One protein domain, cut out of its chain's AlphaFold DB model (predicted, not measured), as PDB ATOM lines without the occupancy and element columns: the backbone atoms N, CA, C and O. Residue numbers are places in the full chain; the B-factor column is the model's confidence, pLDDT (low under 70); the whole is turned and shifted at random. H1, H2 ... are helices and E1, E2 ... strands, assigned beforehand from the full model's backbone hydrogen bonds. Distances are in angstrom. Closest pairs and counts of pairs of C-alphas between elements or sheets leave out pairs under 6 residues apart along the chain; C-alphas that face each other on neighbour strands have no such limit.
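AT A GLANCE: This is residues 112 to 202 of the 202 residues of an uncharacterized protein of Pythium insidiosum (UniProt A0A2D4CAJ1). There is little regular structure: loops join three two-stranded hairpins, with the short helix H1 at one end, E1-E2 in the middle, and E3-E4 and E5-E6 packed together through E3 at the other end. The printed part has 91 residues, 36 in named elements ordered H1, E1 to E6, mostly strand, each pair antiparallel. It is compact, radius of gyration of the C-alphas 13.5 A, spanning 42 by 30 by 23 A.

IN THESE COORDINATES: Find C-alpha 125 at (204.651, 197.804, 175.327), where H1, residues 125 to 130, begins. Then come E1, 140 to 143; E2, 151 to 154; E3, 167 to 170; E4, 173 to 178, 13.9 A; E5, 183 to 188, 14.5 A; and E6, 192 to 197, 16.2 A, ending at C-alpha 197 (190.204, 190.728, 154.866).

HOW THE PARTS SIT: In H1, 0 of 2 O i to N i+4 pairs but 3 of 3 O i to N i+3 pairs are within hydrogen-bond range. Across the hairpins, look within that range for N 142 and O 152, 3.0 A; N 168 and O 177, 2.9 A; N 186 and O 194, 2.9 A. The closest C-alphas of E3 and E5, Cys 168 and Cys 185, are 5.2 A apart. E2 and E3 are apart.

THE WHOLE: The printed part has no cut. The link E2 to E3 is long. Confidence is under 70 at 28 residues, among them 126 to 133.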
ATOM      1  N   TYR A 112     190.774 206.717 178.366       53.94
ATOM      2  CA  TYR A 112     192.085 206.313 177.862       53.94
ATOM      3  C   TYR A 112     192.005 205.657 176.481       53.94
ATOM      4  O   TYR A 112     193.009 205.606 175.782       53.94
ATOM      5  N   GLU A 113     190.816 205.237 176.036       58.72
ATOM      6  CA  GLU A 113     190.622 204.642 174.707       58.72
ATOM      7  C   GLU A 113     190.925 205.641 173.576       58.72
ATOM      8  O   GLU A 113     191.410 205.248 172.520       58.72
ATOM      9  N   ILE A 114     190.727 206.943 173.817       58.34
ATOM     10  CA  ILE A 114     191.083 208.004 172.859       58.34
ATOM     11  C   ILE A 114     192.597 208.116 172.620       58.34
ATOM     12  O   ILE A 114     193.011 208.571 171.558       58.34
ATOM     13  N   ASN A 115     193.406 207.692 173.594       65.31
ATOM     14  CA  ASN A 115     194.866 207.721 173.514       65.31
ATOM     15  C   ASN A 115     195.452 206.366 173.097       65.31
ATOM     16  O   ASN A 115     196.647 206.283 172.838       65.31
ATOM     17  N   ALA A 116     194.626 205.317 173.031       72.38
ATOM     18  CA  ALA A 116     195.064 203.992 172.629       72.38
ATOM     19  C   ALA A 116     195.438 203.960 171.141       72.38
ATOM     20  O   ALA A 116     194.917 204.718 170.315       72.38
ATOM     21  N   ILE A 117     196.326 203.034 170.796       77.50
ATOM     22  CA  ILE A 117     196.902 202.908 169.463       77.50
ATOM     23  C   ILE A 117     195.858 202.330 168.498       77.50
ATOM     24  O   ILE A 117     195.212 201.324 168.820       77.50
ATOM     25  N   PRO A 118     195.671 202.936 167.310       74.94
ATOM     26  CA  PRO A 118     194.714 202.433 166.338       74.94
ATOM     27  C   PRO A 118     195.027 201.002 165.873       74.94
ATOM     28  O   PRO A 118     196.186 200.571 165.894       74.94
ATOM     29  N   PRO A 119     194.019 200.267 165.377       78.44
ATOM     30  CA  PRO A 119     194.219 198.978 164.731       78.44
ATOM     31  C   PRO A 119     195.302 199.013 163.649       78.44
ATOM     32  O   PRO A 119     195.437 199.985 162.904       78.44
ATOM     33  N   TRP A 120     196.050 197.919 163.536       81.44
ATOM     34  CA  TRP A 120     197.118 197.709 162.552       81.44
ATOM     35  C   TRP A 120     198.311 198.661 162.660       81.44
ATOM     36  O   TRP A 120     199.142 198.691 161.753       81.44
ATOM     37  N   GLN A 121     198.417 199.428 163.746       84.31
ATOM     38  CA  GLN A 121     199.567 200.288 164.009       84.31
ATOM     39  C   GLN A 121     200.567 199.618 164.963       84.31
ATOM     40  O   GLN A 121     200.180 198.747 165.752       84.31
ATOM     41  N   PRO A 122     201.857 199.998 164.892       85.00
ATOM     42  CA  PRO A 122     202.854 199.546 165.852       85.00
ATOM     43  C   PRO A 122     202.471 199.962 167.271       85.00
ATOM     44  O   PRO A 122     202.096 201.112 167.491       85.00
ATOM     45  N   CYS A 123     202.609 199.046 168.228       80.88
ATOM     46  CA  CYS A 123     202.332 199.313 169.637       80.88
ATOM     47  C   CYS A 123     203.604 199.342 170.493       80.88
ATOM     48  O   CYS A 123     204.500 198.517 170.309       80.88
ATOM     49  N   ASP A 124     203.677 200.284 171.444       73.50
ATOM     50  CA  ASP A 124     204.746 200.351 172.450       73.50
ATOM     51  C   ASP A 124     204.286 199.669 173.747       73.50
ATOM     52  O   ASP A 124     203.366 200.120 174.427       73.50
ATOM     53  N   LEU A 125     204.961 198.582 174.125       71.00
ATOM     54  CA  LEU A 125     204.651 197.804 175.327       71.00
ATOM     55  C   LEU A 125     204.898 198.558 176.647       71.00
ATOM     56  O   LEU A 125     204.506 198.069 177.709       71.00
ATOM     57  N   LYS A 126     205.546 199.731 176.635       65.50
ATOM     58  CA  LYS A 126     205.774 200.524 177.856       65.50
ATOM     59  C   LYS A 126     204.474 200.964 178.522       65.50
ATOM     60  O   LYS A 126     204.402 200.950 179.749       65.50
ATOM     61  N   GLU A 127     203.452 201.291 177.739       61.91
ATOM     62  CA  GLU A 127     202.155 201.742 178.256       61.91
ATOM     63  C   GLU A 127     201.336 200.603 178.893       61.91
ATOM     64  O   GLU A 127     200.503 200.854 179.762       61.91
ATOM     65  N   GLN A 128     201.656 199.336 178.590       61.03
ATOM     66  CA  GLN A 128     201.039 198.163 179.226       61.03
ATOM     67  C   GLN A 128     201.283 198.144 180.736       61.03
ATOM     68  O   GLN A 128     200.434 197.711 181.513       61.03
ATOM     69  N   ARG A 129     202.462 198.621 181.158       57.03
ATOM     70  CA  ARG A 129     202.873 198.652 182.568       57.03
ATOM     71  C   ARG A 129     202.064 199.640 183.400       57.03
ATOM     72  O   ARG A 129     202.090 199.545 184.621       57.03
ATOM     73  N   LEU A 130     201.369 200.565 182.744       58.50
ATOM     74  CA  LEU A 130     200.543 201.590 183.370       58.50
ATOM     75  C   LEU A 130     199.057 201.190 183.427       58.50
ATOM     76  O   LEU A 130     198.229 201.986 183.850       58.50
ATOM     77  N   GLY A 131     198.701 199.973 182.996       56.38
ATOM     78  CA  GLY A 131     197.317 199.487 183.021       56.38
ATOM     79  C   GLY A 131     196.391 200.151 181.994       56.38
ATOM     80  O   GLY A 131     195.176 199.965 182.064       56.38
ATOM     81  N   PHE A 132     196.938 200.910 181.037       62.09
ATOM     82  CA  PHE A 132     196.171 201.526 179.956       62.09
ATOM     83  C   PHE A 132     195.922 200.543 178.803       62.09
ATOM     84  O   PHE A 132     196.755 199.666 178.544       62.09
ATOM     85  N   PRO A 133     194.796 200.678 178.075       62.03
ATOM     86  CA  PRO A 133     194.620 199.960 176.822       62.03
ATOM     87  C   PRO A 133     195.680 200.423 175.817       62.03
ATOM     88  O   PRO A 133     195.683 201.575 175.398       62.03
ATOM     89  N   LEU A 134     196.567 199.506 175.420       77.25
ATOM     90  CA  LEU A 134     197.568 199.769 174.385       77.25
ATOM     91  C   LEU A 134     196.935 199.952 173.013       77.25
ATOM     92  O   LEU A 134     197.333 200.828 172.259       77.25
ATOM     93  N   CYS A 135     195.976 199.093 172.688       76.88
ATOM     94  CA  CYS A 135     195.332 199.027 171.390       76.88
ATOM     95  C   CYS A 135     193.858 199.383 171.536       76.88
ATOM     96  O   CYS A 135     193.220 199.057 172.538       76.88
ATOM     97  N   GLN A 136     193.310 200.054 170.531       73.00
ATOM     98  CA  GLN A 136     191.887 200.358 170.488       73.00
ATOM     99  C   GLN A 136     191.063 199.079 170.299       73.00
ATOM    100  O   GLN A 136     191.428 198.184 169.530       73.00
ATOM    101  N   ARG A 137     189.887 199.039 170.934       70.62
ATOM    102  CA  ARG A 137     188.916 197.937 170.815       70.62
ATOM    103  C   ARG A 137     189.500 196.590 171.281       70.62
ATOM    104  O   ARG A 137     190.197 196.529 172.284       70.62
ATOM    105  N   GLN A 138     189.153 195.500 170.589       68.62
ATOM    106  CA  GLN A 138     189.597 194.127 170.870       68.62
ATOM    107  C   GLN A 138     190.937 193.759 170.219       68.62
ATOM    108  O   GLN A 138     191.304 192.588 170.193       68.62
ATOM    109  N   PHE A 139     191.649 194.730 169.651       78.19
ATOM    110  CA  PHE A 139     192.972 194.463 169.110       78.19
ATOM    111  C   PHE A 139     193.947 194.261 170.269       78.19
ATOM    112  O   PHE A 139     193.867 194.928 171.299       78.19
ATOM    113  N   GLU A 140     194.880 193.339 170.092       79.62
ATOM    114  CA  GLU A 140     195.926 193.039 171.055       79.62
ATOM    115  C   GLU A 140     197.272 193.465 170.486       79.62
ATOM    116  O   GLU A 140     197.533 193.328 169.290       79.62
ATOM    117  N   CYS A 141     198.157 193.944 171.357       81.88
ATOM    118  CA  CYS A 141     199.542 194.175 170.982       81.88
ATOM    119  C   CYS A 141     200.262 192.822 170.909       81.88
ATOM    120  O   CYS A 141     200.559 192.215 171.940       81.88
ATOM    121  N   ARG A 142     200.520 192.324 169.696       80.69
ATOM    122  CA  ARG A 142     201.183 191.029 169.467       80.69
ATOM    123  C   ARG A 142     202.546 191.251 168.836       80.69
ATOM    124  O   ARG A 142     202.671 192.010 167.879       80.69
ATOM    125  N   CYS A 143     203.554 190.570 169.371       77.06
ATOM    126  CA  CYS A 143     204.944 190.679 168.940       77.06
ATOM    127  C   CYS A 143     205.426 189.362 168.356       77.06
ATOM    128  O   CYS A 143     205.093 188.296 168.876       77.06
ATOM    129  N   ARG A 144     206.302 189.425 167.354       71.94
ATOM    130  CA  ARG A 144     207.002 188.233 166.869       71.94
ATOM    131  C   ARG A 144     207.748 187.530 168.014       71.94
ATOM    132  O   ARG A 144     208.443 188.164 168.811       71.94
ATOM    133  N   HIS A 145     207.638 186.200 168.059       62.44
ATOM    134  CA  HIS A 145     208.367 185.361 169.013       62.44
ATOM    135  C   HIS A 145     209.871 185.684 168.996       62.44
ATOM    136  O   HIS A 145     210.512 185.645 167.947       62.44
ATOM    137  N   GLY A 146     210.428 185.995 170.169       55.81
ATOM    138  CA  GLY A 146     211.854 186.286 170.343       55.81
ATOM    139  C   GLY A 146     212.272 187.739 170.082       55.81
ATOM    140  O   GLY A 146     213.448 188.051 170.245       55.81
ATOM    141  N   THR A 147     211.346 188.640 169.727       57.91
ATOM    142  CA  THR A 147     211.645 190.071 169.548       57.91
ATOM    143  C   THR A 147     210.616 190.944 170.259       57.91
ATOM    144  O   THR A 147     209.438 190.919 169.920       57.91
ATOM    145  N   SER A 148     211.054 191.769 171.211       59.09
ATOM    146  CA  SER A 148     210.186 192.717 171.927       59.09
ATOM    147  C   SER A 148     209.999 194.056 171.202       59.09
ATOM    148  O   SER A 148     209.409 194.970 171.764       59.09
ATOM    149  N   SER A 149     210.570 194.215 170.003       62.59
ATOM    150  CA  SER A 149     210.672 195.505 169.307       62.59
ATOM    151  C   SER A 149     209.747 195.656 168.098       62.59
ATOM    152  O   SER A 149     209.661 196.753 167.556       62.59
ATOM    153  N   LEU A 150     209.074 194.589 167.658       75.31
ATOM    154  CA  LEU A 150     208.191 194.604 166.487       75.31
ATOM    155  C   LEU A 150     206.835 194.012 166.876       75.31
ATOM    156  O   LEU A 150     206.612 192.807 166.745       75.31
ATOM    157  N   CYS A 151     205.972 194.877 167.407       80.94
ATOM    158  CA  CYS A 151     204.643 194.535 167.891       80.94
ATOM    159  C   CYS A 151     203.593 195.402 167.202       80.94
ATOM    160  O   CYS A 151     203.824 196.591 166.984       80.94
ATOM    161  N   PHE A 152     202.438 194.822 166.893       85.94
ATOM    162  CA  PHE A 152     201.339 195.523 166.234       85.94
ATOM    163  C   PHE A 152     200.028 195.283 166.967       85.94
ATOM    164  O   PHE A 152     199.812 194.199 167.509       85.94
ATOM    165  N   CYS A 153     199.148 196.283 166.939       83.00
ATOM    166  CA  CYS A 153     197.751 196.115 167.311       83.00
ATOM    167  C   CYS A 153     197.051 195.289 166.236       83.00
ATOM    168  O   CYS A 153     196.743 195.795 165.159       83.00
ATOM    169  N   VAL A 154     196.804 194.015 166.516       83.31
ATOM    170  CA  VAL A 154     196.194 193.054 165.584       83.31
ATOM    171  C   VAL A 154     195.018 192.331 166.246       83.31
ATOM    172  O   VAL A 154     194.945 192.294 167.474       83.31
ATOM    173  N   PRO A 155     194.082 191.754 165.477       81.12
ATOM    174  CA  PRO A 155     193.023 190.915 166.022       81.12
ATOM    175  C   PRO A 155     193.580 189.718 166.819       81.12
ATOM    176  O   PRO A 155     194.680 189.240 166.516       81.12
ATOM    177  N   PRO A 156     192.846 189.196 167.815       79.00
ATOM    178  CA  PRO A 156     193.319 188.096 168.663       79.00
ATOM    179  C   PRO A 156     193.485 186.772 167.899       79.00
ATOM    180  O   PRO A 156     194.280 185.923 168.301       79.00
ATOM    181  N   ASP A 157     192.770 186.603 166.785       79.31
ATOM    182  CA  ASP A 157     192.888 185.468 165.869       79.31
ATOM    183  C   ASP A 157     194.042 185.622 164.869       79.31
ATOM    184  O   ASP A 157     194.289 184.718 164.082       79.31
ATOM    185  N   SER A 158     194.792 186.723 164.890       83.94
ATOM    186  CA  SER A 158     195.893 186.935 163.950       83.94
ATOM    187  C   SER A 158     197.073 185.974 164.164       83.94
ATOM    188  O   SER A 158     197.485 185.664 165.291       83.94
ATOM    189  N   VAL A 159     197.670 185.519 163.062       83.81
ATOM    190  CA  VAL A 159     198.941 184.793 163.106       83.81
ATOM    191  C   VAL A 159     200.064 185.786 163.376       83.81
ATOM    192  O   VAL A 159     200.178 186.833 162.750       83.81
ATOM    193  N   THR A 160     200.902 185.478 164.357       73.88
ATOM    194  CA  THR A 160     201.905 186.426 164.841       73.88
ATOM    195  C   THR A 160     203.121 186.481 163.911       73.88
ATOM    196  O   THR A 160     203.874 185.513 163.828       73.88
ATOM    197  N   ASP A 161     203.363 187.635 163.286       73.06
ATOM    198  CA  ASP A 161     204.563 187.930 162.492       73.06
ATOM    199  C   ASP A 161     205.139 189.327 162.827       73.06
ATOM    200  O   ASP A 161     204.697 189.994 163.765       73.06
ATOM    201  N   SER A 162     206.162 189.777 162.091       65.50
ATOM    202  CA  SER A 162     206.782 191.097 162.295       65.50
ATOM    203  C   SER A 162     206.044 192.276 161.648       65.50
ATOM    204  O   SER A 162     206.514 193.401 161.788       65.50
ATOM    205  N   ILE A 163     204.956 192.049 160.908       70.19
ATOM    206  CA  ILE A 163     204.281 193.051 160.059       70.19
ATOM    207  C   ILE A 163     202.751 192.996 160.267       70.19
ATOM    208  O   ILE A 163     201.955 193.308 159.384       70.19
ATOM    209  N   GLY A 164     202.310 192.603 161.463       72.38
ATOM    210  CA  GLY A 164     200.895 192.610 161.823       72.38
ATOM    211  C   GLY A 164     200.062 191.584 161.049       72.38
ATOM    212  O   GLY A 164     199.009 191.926 160.512       72.38
ATOM    213  N   ALA A 165     200.543 190.344 161.015       81.94
ATOM    214  CA  ALA A 165     199.925 189.188 160.380       81.94
ATOM    215  C   ALA A 165     199.806 189.315 158.856       81.94
ATOM    216  O   ALA A 165     198.764 189.063 158.272       81.94
ATOM    217  N   SER A 166     200.866 189.735 158.182       84.38
ATOM    218  CA  SER A 166     200.942 189.759 156.720       84.38
ATOM    219  C   SER A 166     201.286 188.404 156.094       84.38
ATOM    220  O   SER A 166     201.091 188.229 154.895       84.38
ATOM    221  N   GLU A 167     201.797 187.455 156.877       87.06
ATOM    222  CA  GLU A 167     202.270 186.161 156.387       87.06
ATOM    223  C   GLU A 167     201.512 185.003 157.037       87.06
ATOM    224  O   GLU A 167     201.453 184.887 158.263       87.06
ATOM    225  N   CYS A 168     200.970 184.114 156.204       85.88
ATOM    226  CA  CYS A 168     200.500 182.811 156.643       85.88
ATOM    227  C   CYS A 168     201.601 181.774 156.485       85.88
ATOM    228  O   CYS A 168     202.175 181.692 155.399       85.88
ATOM    229  N   PRO A 169     201.884 180.957 157.511       80.81
ATOM    230  CA  PRO A 169     202.656 179.736 157.327       80.81
ATOM    231  C   PRO A 169     202.021 178.875 156.224       80.81
ATOM    232  O   PRO A 169     200.866 179.077 155.870       80.81
ATOM    233  N   ASP A 170     202.744 177.923 155.656       75.06
ATOM    234  CA  ASP A 170     202.124 176.786 154.981       75.06
ATOM    235  C   ASP A 170     202.244 175.586 155.917       75.06
ATOM    236  O   ASP A 170     203.341 175.246 156.354       75.06
ATOM    237  N   ALA A 171     201.133 174.911 156.218       64.19
ATOM    238  CA  ALA A 171     201.123 173.789 157.162       64.19
ATOM    239  C   ALA A 171     202.062 172.630 156.756       64.19
ATOM    240  O   ALA A 171     202.511 171.873 157.614       64.19
ATOM    241  N   ASP A 172     202.386 172.525 155.462       62.66
ATOM    242  CA  ASP A 172     203.142 171.412 154.877       62.66
ATOM    243  C   ASP A 172     204.498 171.827 154.273       62.66
ATOM    244  O   ASP A 172     205.167 171.013 153.627       62.66
ATOM    245  N   LYS A 173     204.914 173.094 154.421       56.06
ATOM    246  CA  LYS A 173     206.160 173.612 153.832       56.06
ATOM    247  C   LYS A 173     206.808 174.642 154.753       56.06
ATOM    248  O   LYS A 173     206.118 175.469 155.328       56.06
ATOM    249  N   ASP A 174     208.141 174.693 154.780       65.06
ATOM    250  CA  ASP A 174     208.915 175.783 155.411       65.06
ATOM    251  C   ASP A 174     208.771 177.137 154.663       65.06
ATOM    252  O   ASP A 174     209.669 177.980 154.685       65.06
ATOM    253  N   SER A 175     207.668 177.345 153.940       70.69
ATOM    254  CA  SER A 175     207.345 178.565 153.207       70.69
ATOM    255  C   SER A 175     206.195 179.303 153.881       70.69
ATOM    256  O   SER A 175     205.322 178.689 154.485       70.69
ATOM    257  N   SER A 176     206.180 180.627 153.754       80.94
ATOM    258  CA  SER A 176     205.021 181.450 154.081       80.94
ATOM    259  C   SER A 176     204.399 182.021 152.807       80.94
ATOM    260  O   SER A 176     205.087 182.293 151.819       80.94
ATOM    261  N   THR A 177     203.081 182.197 152.824       84.31
ATOM    262  CA  THR A 177     202.338 182.939 151.810       84.31
ATOM    263  C   THR A 177     202.047 184.341 152.333       84.31
ATOM    264  O   THR A 177     201.440 184.509 153.391       84.31
ATOM    265  N   THR A 178     202.452 185.364 151.581       87.88
ATOM    266  CA  THR A 178     202.134 186.759 151.905       87.88
ATOM    267  C   THR A 178     200.693 187.085 151.515       87.88
ATOM    268  O   THR A 178     200.285 186.898 150.366       87.88
ATOM    269  N   CYS A 179     199.927 187.617 152.462       84.38
ATOM    270  CA  CYS A 179     198.581 188.120 152.244       84.38
ATOM    271  C   CYS A 179     198.588 189.402 151.401       84.38
ATOM    272  O   CYS A 179     199.546 190.179 151.389       84.38
ATOM    273  N   LYS A 180     197.499 189.636 150.664       82.69
ATOM    274  CA  LYS A 180     197.362 190.833 149.826       82.69
ATOM    275  C   LYS A 180     197.291 192.094 150.688       82.69
ATOM    276  O   LYS A 180     196.906 192.056 151.853       82.69
ATOM    277  N   SER A 181     197.607 193.239 150.083       74.56
ATOM    278  CA  SER A 181     197.442 194.555 150.712       74.56
ATOM    279  C   SER A 181     195.957 194.815 151.002       74.56
ATOM    280  O   SER A 181     195.203 195.193 150.108       74.56
ATOM    281  N   GLY A 182     195.526 194.537 152.231       75.69
ATOM    282  CA  GLY A 182     194.117 194.565 152.643       75.69
ATOM    283  C   GLY A 182     193.685 193.329 153.426       75.69
ATOM    284  O   GLY A 182     192.701 193.403 154.152       75.69
ATOM    285  N   ASP A 183     194.469 192.257 153.357       81.75
ATOM    286  CA  ASP A 183     194.241 191.009 154.071       81.75
ATOM    287  C   ASP A 183     195.259 190.844 155.206       81.75
ATOM    288  O   ASP A 183     196.299 191.508 155.251       81.75
ATOM    289  N   TYR A 184     194.949 189.952 156.135       86.31
ATOM    290  CA  TYR A 184     195.841 189.482 157.178       86.31
ATOM    291  C   TYR A 184     195.688 187.977 157.342       86.31
ATOM    292  O   TYR A 184     194.656 187.396 157.011       86.31
ATOM    293  N   CYS A 185     196.722 187.353 157.872       87.31
ATOM    294  CA  CYS A 185     196.708 185.964 158.223       87.31
ATOM    295  C   CYS A 185     196.020 185.760 159.569       87.31
ATOM    296  O   CYS A 185     196.439 186.326 160.583       87.31
ATOM    297  N   ARG A 186     195.000 184.908 159.601       84.56
ATOM    298  CA  ARG A 186     194.311 184.522 160.832       84.56
ATOM    299  C   ARG A 186     194.332 183.023 161.045       84.56
ATOM    300  O   ARG A 186     194.365 182.260 160.084       84.56
ATOM    301  N   TRP A 187     194.261 182.623 162.305       81.62
ATOM    302  CA  TRP A 187     193.937 181.273 162.719       81.62
ATOM    303  C   TRP A 187     192.476 180.964 162.406       81.62
ATOM    304  O   TRP A 187     191.578 181.749 162.709       81.62
ATOM    305  N   ILE A 188     192.246 179.784 161.843       78.88
ATOM    306  CA  ILE A 188     190.923 179.176 161.710       78.88
ATOM    307  C   ILE A 188     190.884 177.863 162.499       78.88
ATOM    308  O   ILE A 188     191.909 177.368 162.983       78.88
ATOM    309  N   GLU A 189     189.688 177.301 162.668       76.88
ATOM    310  CA  GLU A 189     189.513 176.037 163.385       76.88
ATOM    311  C   GLU A 189     190.389 174.919 162.793       76.88
ATOM    312  O   GLU A 189     190.592 174.828 161.585       76.88
ATOM    313  N   GLY A 190     190.920 174.052 163.660       72.62
ATOM    314  CA  GLY A 190     191.779 172.942 163.235       72.62
ATOM    315  C   GLY A 190     193.259 173.295 163.045       72.62
ATOM    316  O   GLY A 190     193.949 172.571 162.334       72.62
ATOM    317  N   ASN A 191     193.760 174.358 163.694       68.06
ATOM    318  CA  ASN A 191     195.157 174.830 163.604       68.06
ATOM    319  C   ASN A 191     195.593 175.193 162.177       68.06
ATOM    320  O   ASN A 191     196.770 175.093 161.833       68.06
ATOM    321  N   GLN A 192     194.640 175.599 161.347       79.38
ATOM    322  CA  GLN A 192     194.909 176.108 160.014       79.38
ATOM    323  C   GLN A 192     194.956 177.634 160.041       79.38
ATOM    324  O   GLN A 192     194.558 178.279 161.014       79.38
ATOM    325  N   HIS A 193     195.446 178.210 158.955       86.00
ATOM    326  CA  HIS A 193     195.565 179.646 158.780       86.00
ATOM    327  C   HIS A 193     195.123 180.044 157.373       86.00
ATOM    328  O   HIS A 193     195.311 179.295 156.411       86.00
ATOM    329  N   GLU A 194     194.567 181.238 157.240       85.38
ATOM    330  CA  GLU A 194     194.158 181.783 155.948       85.38
ATOM    331  C   GLU A 194     194.380 183.291 155.886       85.38
ATOM    332  O   GLU A 194     194.332 183.980 156.907       85.38
ATOM    333  N   CYS A 195     194.578 183.808 154.673       85.38
ATOM    334  CA  CYS A 195     194.488 185.240 154.426       85.38
ATOM    335  C   CYS A 195     193.014 185.639 154.358       85.38
ATOM    336  O   CYS A 195     192.285 185.196 153.470       85.38
ATOM    337  N   ALA A 196     192.595 186.494 155.281       80.12
ATOM    338  CA  ALA A 196     191.256 187.052 155.350       80.12
ATOM    339  C   ALA A 196     191.315 188.585 155.293       80.12
ATOM    340  O   ALA A 196     192.327 189.162 155.689       80.12
ATOM    341  N   PRO A 197     190.248 189.270 154.854       76.56
ATOM    342  CA  PRO A 197     190.204 190.728 154.866       76.56
ATOM    343  C   PRO A 197     190.477 191.298 156.260       76.56
ATOM    344  O   PRO A 197     189.919 190.822 157.251       76.56
ATOM    345  N   LYS A 198     191.313 192.337 156.350       76.50
ATOM    346  CA  LYS A 198     191.553 193.062 157.603       76.50
ATOM    347  C   LYS A 198     190.235 193.657 158.100       76.50
ATOM    348  O   LYS A 198     189.637 194.445 157.359       76.50
ATOM    349  N   PRO A 199     189.806 193.384 159.349       66.75
ATOM    350  CA  PRO A 199     188.765 194.181 159.981       66.75
ATOM    351  C   PRO A 199     189.156 195.658 159.910       66.75
ATOM    352  O   PRO A 199     190.227 196.070 160.372       66.75
ATOM    353  N   TYR A 200     188.314 196.429 159.226       53.19
ATOM    354  CA  TYR A 200     188.634 197.791 158.841       53.19
ATOM    355  C   TYR A 200     188.334 198.765 159.977       53.19
ATOM    356  O   TYR A 200     187.255 198.743 160.567       53.19
ATOM    357  N   PHE A 201     189.280 199.669 160.215       43.25
ATOM    358  CA  PHE A 201     189.109 200.862 161.027       43.25
ATOM    359  C   PHE A 201     189.606 202.064 160.201       43.25
ATOM    360  O   PHE A 201     190.775 202.084 159.822       43.25
ATOM    361  N   ALA A 202     188.725 203.009 159.850       36.50
ATOM    362  CA  ALA A 202     189.105 204.397 159.572       36.50
ATOM    363  C   ALA A 202     188.885 205.229 160.829       36.50
ATOM    364  O   ALA A 202     187.815 205.044 161.447       36.50
TER     365      ALA A 202